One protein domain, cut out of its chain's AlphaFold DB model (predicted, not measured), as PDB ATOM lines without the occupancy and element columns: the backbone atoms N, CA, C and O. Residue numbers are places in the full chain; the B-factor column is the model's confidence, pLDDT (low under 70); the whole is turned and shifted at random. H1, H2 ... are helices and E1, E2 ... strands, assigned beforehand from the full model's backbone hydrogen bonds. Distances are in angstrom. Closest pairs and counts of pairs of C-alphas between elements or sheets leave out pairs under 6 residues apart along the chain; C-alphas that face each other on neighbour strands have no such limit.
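AT A GLANCE: This is residues 3 to 50 of the 68 residues of an uncharacterized protein of Laceyella sediminis (UniProt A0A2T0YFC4). A small sheet of three strands, E1, E2 and E3, forms a wall, and the single helix H1 sits by the end of it where E3 runs out, only grazing the sheet. After H1, residues 41 to 50 fold back toward the E1 side of the sheet, and the last printed residue comes near the first. The printed part has 48 residues, with three named strands and then one named helix in the order E1, E2, E3, H1; the sheet has the order E1, E2, E3 and is antiparallel throughout. The class is mixed, helices and strands. The whole is compact, with a radius of gyration of the C-alphas of 10.1 A, and the C-alphas span 26 by 24 by 19 A.

IN THESE COORDINATES: E1 is residues 3 to 7, 13.0 A from first to last C-alpha, and begins at C-alpha 3 at (339.483, 106.601, 150.250). E2 is residues 12 to 17, 16.1 A long. E3 is residues 22 to 27, 17.0 A long, and ends at C-alpha 27 at (354.782, 107.784, 156.072). H1 is residues 31 to 40, 14.4 A long, and ends at C-alpha 40 at (346.883, 107.926, 141.369).

HOW THE PARTS SIT: E1, E2 and E3 form a meander, each strand the antiparallel neighbour of the one before. E1 and E2 are a hairpin with 162 degrees between their directions; N 5 and O 14 are within hydrogen-bond range at 3.0 A, and N 14 and O 5 at 2.8 A. E2 and E3 are a hairpin with 161 degrees between their directions; N 15 and O 24 are within hydrogen-bond range at 2.8 A, and so are N 24 and O 15 at 2.8 A. E2 is the inner strand, and E1 and E3 are the edge strands. H1 is on the sheet but only grazes it, with its residues 32 to 37. The closest C-alphas of E3 and H1 are those of Met 26 and Leu 33, 5.8 A apart. The closest C-alphas of E2 and H1 are those of Leu 13 and Leu 33, 7.4 A apart. In H1 every O i to N i+4 pair is within hydrogen-bond range.

THE WHOLE: The outline is rounded, and the two C-alphas farthest apart, those of Pro 19 and Gly 29, are 28.0 A apart. The C-alphas of Arg 3 and Val 50, the first and last printed residues, are 6.6 A apart. The printed part has no cut. The links E1 to E2, E2 to E3 and E3 to H1 are tight. The mean pLDDT of the printed part is 92.2, and no printed residue is under 70.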
ATOM      1  N   ARG A   3     339.403 105.184 149.900       95.50
ATOM      2  CA  ARG A   3     339.483 106.601 150.250       95.50
ATOM      3  C   ARG A   3     340.879 106.883 150.763       95.50
ATOM      4  O   ARG A   3     341.424 106.054 151.484       95.50
ATOM      5  N   PHE A   4     341.449 108.026 150.433       95.50
ATOM      6  CA  PHE A   4     342.745 108.405 150.975       95.50
ATOM      7  C   PHE A   4     342.841 109.906 151.207       95.50
ATOM      8  O   PHE A   4     342.199 110.692 150.511       95.50
ATOM      9  N   TRP A   5     343.615 110.283 152.218       96.06
ATOM     10  CA  TRP A   5     343.897 111.669 152.576       96.06
ATOM     11  C   TRP A   5     345.239 111.761 153.300       96.06
ATOM     12  O   TRP A   5     345.706 110.799 153.913       96.06
ATOM     13  N   TYR A   6     345.883 112.913 153.186       95.25
ATOM     14  CA  TYR A   6     347.127 113.227 153.863       95.25
ATOM     15  C   TYR A   6     346.815 113.906 155.189       95.25
ATOM     16  O   TYR A   6     346.124 114.922 155.227       95.25
ATOM     17  N   ASP A   7     347.325 113.322 156.266       93.06
ATOM     18  CA  ASP A   7     347.290 113.899 157.597       93.06
ATOM     19  C   ASP A   7     348.570 114.714 157.813       93.06
ATOM     20  O   ASP A   7     349.674 114.158 157.844       93.06
ATOM     21  N   GLU A   8     348.429 116.039 157.897       89.19
ATOM     22  CA  GLU A   8     349.567 116.949 158.075       89.19
ATOM     23  C   GLU A   8     350.158 116.872 159.489       89.19
ATOM     24  O   GLU A   8     351.374 117.011 159.641       89.19
ATOM     25  N   SER A   9     349.330 116.604 160.504       89.50
ATOM     26  CA  SER A   9     349.750 116.516 161.907       89.50
ATOM     27  C   SER A   9     350.670 115.318 162.138       89.50
ATOM     28  O   SER A   9     351.726 115.438 162.752       89.50
ATOM     29  N   ASP A  10     350.302 114.165 161.586       88.50
ATOM     30  CA  ASP A  10     351.058 112.917 161.674       88.50
ATOM     31  C   ASP A  10     352.038 112.699 160.506       88.50
ATOM     32  O   ASP A  10     352.768 111.703 160.476       88.50
ATOM     33  N   ARG A  11     352.035 113.593 159.508       92.00
ATOM     34  CA  ARG A  11     352.825 113.496 158.268       92.00
ATOM     35  C   ARG A  11     352.714 112.119 157.603       92.00
ATOM     36  O   ARG A  11     353.717 111.499 157.227       92.00
ATOM     37  N   LYS A  12     351.488 111.620 157.443       94.75
ATOM     38  CA  LYS A  12     351.212 110.304 156.845       94.75
ATOM     39  C   LYS A  12     350.016 110.358 155.906       94.75
ATOM     40  O   LYS A  12     349.041 111.054 156.157       94.75
ATOM     41  N   LEU A  13     350.072 109.584 154.829       95.12
ATOM     42  CA  LEU A  13     348.924 109.334 153.969       95.12
ATOM     43  C   LEU A  13     348.126 108.162 154.539       95.12
ATOM     44  O   LEU A  13     348.649 107.055 154.672       95.12
ATOM     45  N   LEU A  14     346.866 108.406 154.875       95.06
ATOM     46  CA  LEU A  14     345.920 107.390 155.308       95.06
ATOM     47  C   LEU A  14     345.136 106.890 154.102       95.06
ATOM     48  O   LEU A  14     344.654 107.677 153.294       95.06
ATOM     49  N   ILE A  15     345.024 105.571 153.981       94.81
ATOM     50  CA  ILE A  15     344.321 104.892 152.898       94.81
ATOM     51  C   ILE A  15     343.349 103.910 153.538       94.81
ATOM     52  O   ILE A  15     343.750 102.978 154.231       94.81
ATOM     53  N   PHE A  16     342.066 104.110 153.295       95.06
ATOM     54  CA  PHE A  16     340.972 103.316 153.819       95.06
ATOM     55  C   PHE A  16     340.296 102.546 152.688       95.06
ATOM     56  O   PHE A  16     339.827 103.126 151.712       95.06
ATOM     57  N   HIS A  17     340.212 101.230 152.816       94.25
ATOM     58  CA  HIS A  17     339.508 100.369 151.887       94.25
ATOM     59  C   HIS A  17     338.063 100.180 152.340       94.25
ATOM     60  O   HIS A  17     337.791  99.432 153.277       94.25
ATOM     61  N   GLU A  18     337.138 100.830 151.633       90.00
ATOM     62  CA  GLU A  18     335.719 100.874 152.002       90.00
ATOM     63  C   GLU A  18     335.077  99.495 152.202       90.00
ATOM     64  O   GLU A  18     334.482  99.283 153.254       90.00
ATOM     65  N   PRO A  19     335.196  98.533 151.267       88.88
ATOM     66  CA  PRO A  19     334.434  97.293 151.376       88.88
ATOM     67  C   PRO A  19     334.985  96.332 152.433       88.88
ATOM     68  O   PRO A  19     334.253  95.464 152.887       88.88
ATOM     69  N   SER A  20     336.260  96.448 152.824       88.31
ATOM     70  CA  SER A  20     336.838  95.566 153.850       88.31
ATOM     71  C   SER A  20     337.036  96.244 155.203       88.31
ATOM     72  O   SER A  20     337.573  95.604 156.102       88.31
ATOM     73  N   GLY A  21     336.744  97.543 155.321       90.19
ATOM     74  CA  GLY A  21     337.026  98.341 156.520       90.19
ATOM     75  C   GLY A  21     338.510  98.418 156.908       90.19
ATOM     76  O   GLY A  21     338.832  98.787 158.032       90.19
ATOM     77  N   LYS A  22     339.433  98.042 156.011       91.81
ATOM     78  CA  LYS A  22     340.871  97.995 156.326       91.81
ATOM     79  C   LYS A  22     341.497  99.357 156.093       91.81
ATOM     80  O   LYS A  22     341.184 100.017 155.110       91.81
ATOM     81  N   GLN A  23     342.451  99.724 156.938       93.62
ATOM     82  CA  GLN A  23     343.226 100.947 156.785       93.62
ATOM     83  C   GLN A  23     344.713 100.627 156.647       93.62
ATOM     84  O   GLN A  23     345.223  99.686 157.252       93.62
ATOM     85  N   LYS A  24     345.411 101.432 155.852       92.75
ATOM     86  CA  LYS A  24     346.864 101.431 155.726       92.75
ATOM     87  C   LYS A  24     347.361 102.867 155.824       92.75
ATOM     88  O   LYS A  24     346.700 103.784 155.346       92.75
ATOM     89  N   ALA A  25     348.512 103.057 156.455       93.56
ATOM     90  CA  ALA A  25     349.165 104.353 156.561       93.56
ATOM     91  C   ALA A  25     350.521 104.296 155.855       93.56
ATOM     92  O   ALA A  25     351.260 103.325 156.017       93.56
ATOM     93  N   MET A  26     350.852 105.332 155.089       93.25
ATOM     94  CA  MET A  26     352.158 105.504 154.454       93.25
ATOM     95  C   MET A  26     352.819 106.762 155.006       93.25
ATOM     96  O   MET A  26     352.232 107.841 154.974       93.25
ATOM     97  N   LYS A  27     354.043 106.639 155.523       91.69
ATOM     98  CA  LYS A  27     354.782 107.784 156.072       91.69
ATOM     99  C   LYS A  27     355.252 108.718 154.956       91.69
ATOM    100  O   LYS A  27     355.624 108.256 153.871       91.69
ATOM    101  N   PHE A  28     355.282 110.017 155.244       89.69
ATOM    102  CA  PHE A  28     355.907 111.004 154.370       89.69
ATOM    103  C   PHE A  28     357.371 110.640 154.072       89.69
ATOM    104  O   PHE A  28     358.086 110.158 154.949       89.69
ATOM    105  N   GLY A  29     357.797 110.825 152.819       86.81
ATOM    106  CA  GLY A  29     359.146 110.479 152.352       86.81
ATOM    107  C   GLY A  29     359.389 108.990 152.066       86.81
ATOM    108  O   GLY A  29     360.471 108.630 151.611       86.81
ATOM    109  N   SER A  30     358.409 108.106 152.292       91.69
ATOM    110  CA  SER A  30     358.545 106.696 151.910       91.69
ATOM    111  C   SER A  30     358.470 106.504 150.390       91.69
ATOM    112  O   SER A  30     357.708 107.181 149.698       91.69
ATOM    113  N   LYS A  31     359.221 105.525 149.867       91.44
ATOM    114  CA  LYS A  31     359.145 105.128 148.448       91.44
ATOM    115  C   LYS A  31     357.734 104.677 148.056       91.44
ATOM    116  O   LYS A  31     357.282 104.968 146.953       91.44
ATOM    117  N   ASP A  32     357.026 104.020 148.975       89.94
ATOM    118  CA  ASP A  32     355.644 103.582 148.765       89.94
ATOM    119  C   ASP A  32     354.686 104.761 148.578       89.94
ATOM    120  O   ASP A  32     353.800 104.693 147.729       89.94
ATOM    121  N   LEU A  33     354.884 105.856 149.320       91.88
ATOM    122  CA  LEU A  33     354.084 107.067 149.160       91.88
ATOM    123  C   LEU A  33     354.294 107.696 147.782       91.88
ATOM    124  O   LEU A  33     353.312 108.011 147.117       91.88
ATOM    125  N   ALA A  34     355.547 107.862 147.349       92.12
ATOM    126  CA  ALA A  34     355.847 108.421 146.028       92.12
ATOM    127  C   ALA A  34     355.176 107.593 144.919       92.12
ATOM    128  O   ALA A  34     354.408 108.127 144.119       92.12
ATOM    129  N   ARG A  35     355.333 106.264 144.983       93.25
ATOM    130  CA  ARG A  35     354.693 105.325 144.056       93.25
ATOM    131  C   ARG A  35     353.164 105.402 144.091       93.25
ATOM    132  O   ARG A  35     352.518 105.266 143.054       93.25
ATOM    133  N   PHE A  36     352.573 105.598 145.270       93.50
ATOM    134  CA  PHE A  36     351.129 105.772 145.419       93.50
ATOM    135  C   PHE A  36     350.638 107.050 144.736       93.50
ATOM    136  O   PHE A  36     349.692 106.998 143.951       93.50
ATOM    137  N   LEU A  37     351.291 108.181 145.001       92.50
ATOM    138  CA  LEU A  37     350.941 109.470 144.406       92.50
ATOM    139  C   LEU A  37     351.033 109.427 142.875       92.50
ATOM    140  O   LEU A  37     350.106 109.870 142.198       92.50
ATOM    141  N   GLU A  38     352.088 108.811 142.333       93.69
ATOM    142  CA  GLU A  38     352.251 108.611 140.887       93.69
ATOM    143  C   GLU A  38     351.145 107.732 140.287       93.69
ATOM    144  O   GLU A  38     350.519 108.116 139.298       93.69
ATOM    145  N   ALA A  39     350.839 106.584 140.902       93.06
ATOM    146  CA  ALA A  39     349.818 105.656 140.400       93.06
ATOM    147  C   ALA A  39     348.407 106.271 140.360       93.06
ATOM    148  O   ALA A  39     347.575 105.917 139.511       93.06
ATOM    149  N   HIS A  40     348.138 107.191 141.283       91.06
ATOM    150  CA  HIS A  40     346.883 107.926 141.369       91.06
ATOM    151  C   HIS A  40     346.913 109.274 140.640       91.06
ATOM    152  O   HIS A  40     345.867 109.906 140.533       91.06
ATOM    153  N   ASN A  41     348.066 109.675 140.091       93.00
ATOM    154  CA  ASN A  41     348.291 110.964 139.437       93.00
ATOM    155  C   ASN A  41     347.807 112.146 140.299       93.00
ATOM    156  O   ASN A  41     347.081 113.024 139.846       93.00
ATOM    157  N   VAL A  42     348.160 112.121 141.586       92.81
ATOM    158  CA  VAL A  42     347.770 113.145 142.560       92.81
ATOM    159  C   VAL A  42     348.989 113.690 143.274       92.81
ATOM    160  O   VAL A  42     349.957 112.975 143.524       92.81
ATOM    161  N   THR A  43     348.918 114.953 143.674       92.00
ATOM    162  CA  THR A  43     349.942 115.541 144.541       92.00
ATOM    163  C   THR A  43     349.575 115.398 146.016       92.00
ATOM    164  O   THR A  43     348.411 115.242 146.388       92.00
ATOM    165  N   LEU A  44     350.578 115.511 146.886       89.25
ATOM    166  CA  LEU A  44     350.378 115.483 148.335       89.25
ATOM    167  C   LEU A  44     349.455 116.619 148.818       89.25
ATOM    168  O   LEU A  44     348.629 116.412 149.703       89.25
ATOM    169  N   GLN A  45     349.560 117.800 148.199       90.00
ATOM    170  CA  GLN A  45     348.722 118.960 148.505       90.00
ATOM    171  C   GLN A  45     347.250 118.697 148.184       90.00
ATOM    172  O   GLN A  45     346.369 119.079 148.952       90.00
ATOM    173  N   GLU A  46     346.962 118.016 147.080       90.94
ATOM    174  CA  GLU A  46     345.588 117.645 146.758       90.94
ATOM    175  C   GLU A  46     345.022 116.574 147.699       90.94
ATOM    176  O   GLU A  46     343.812 116.535 147.927       90.94
ATOM    177  N   CYS A  47     345.883 115.727 148.267       92.69
ATOM    178  CA  CYS A  47     345.498 114.738 149.269       92.69
ATOM    179  C   CYS A  47     345.122 115.366 150.622       92.69
ATOM    180  O   CYS A  47     344.627 114.642 151.478       92.69
ATOM    181  N   LYS A  48     345.275 116.685 150.834       90.44
ATOM    182  CA  LYS A  48     344.729 117.368 152.029       90.44
ATOM    183  C   LYS A  48     343.206 117.236 152.140       90.44
ATOM    184  O   LYS A  48     342.649 117.335 153.227       90.44
ATOM    185  N   LYS A  49     342.520 117.016 151.015       91.75
ATOM    186  CA  LYS A  49     341.099 116.652 150.978       91.75
ATOM    187  C   LYS A  49     340.962 115.144 150.791       91.75
ATOM    188  O   LYS A  49     341.782 114.513 150.130       91.75
ATOM    189  N   VAL A  50     339.881 114.577 151.323       93.50
ATOM    190  CA  VAL A  50     339.556 113.162 151.108       93.50
ATOM    191  C   VAL A  50     339.308 112.912 149.622       93.50
ATOM    192  O   VAL A  50     338.393 113.486 149.031       93.50
TER     193      VAL A  50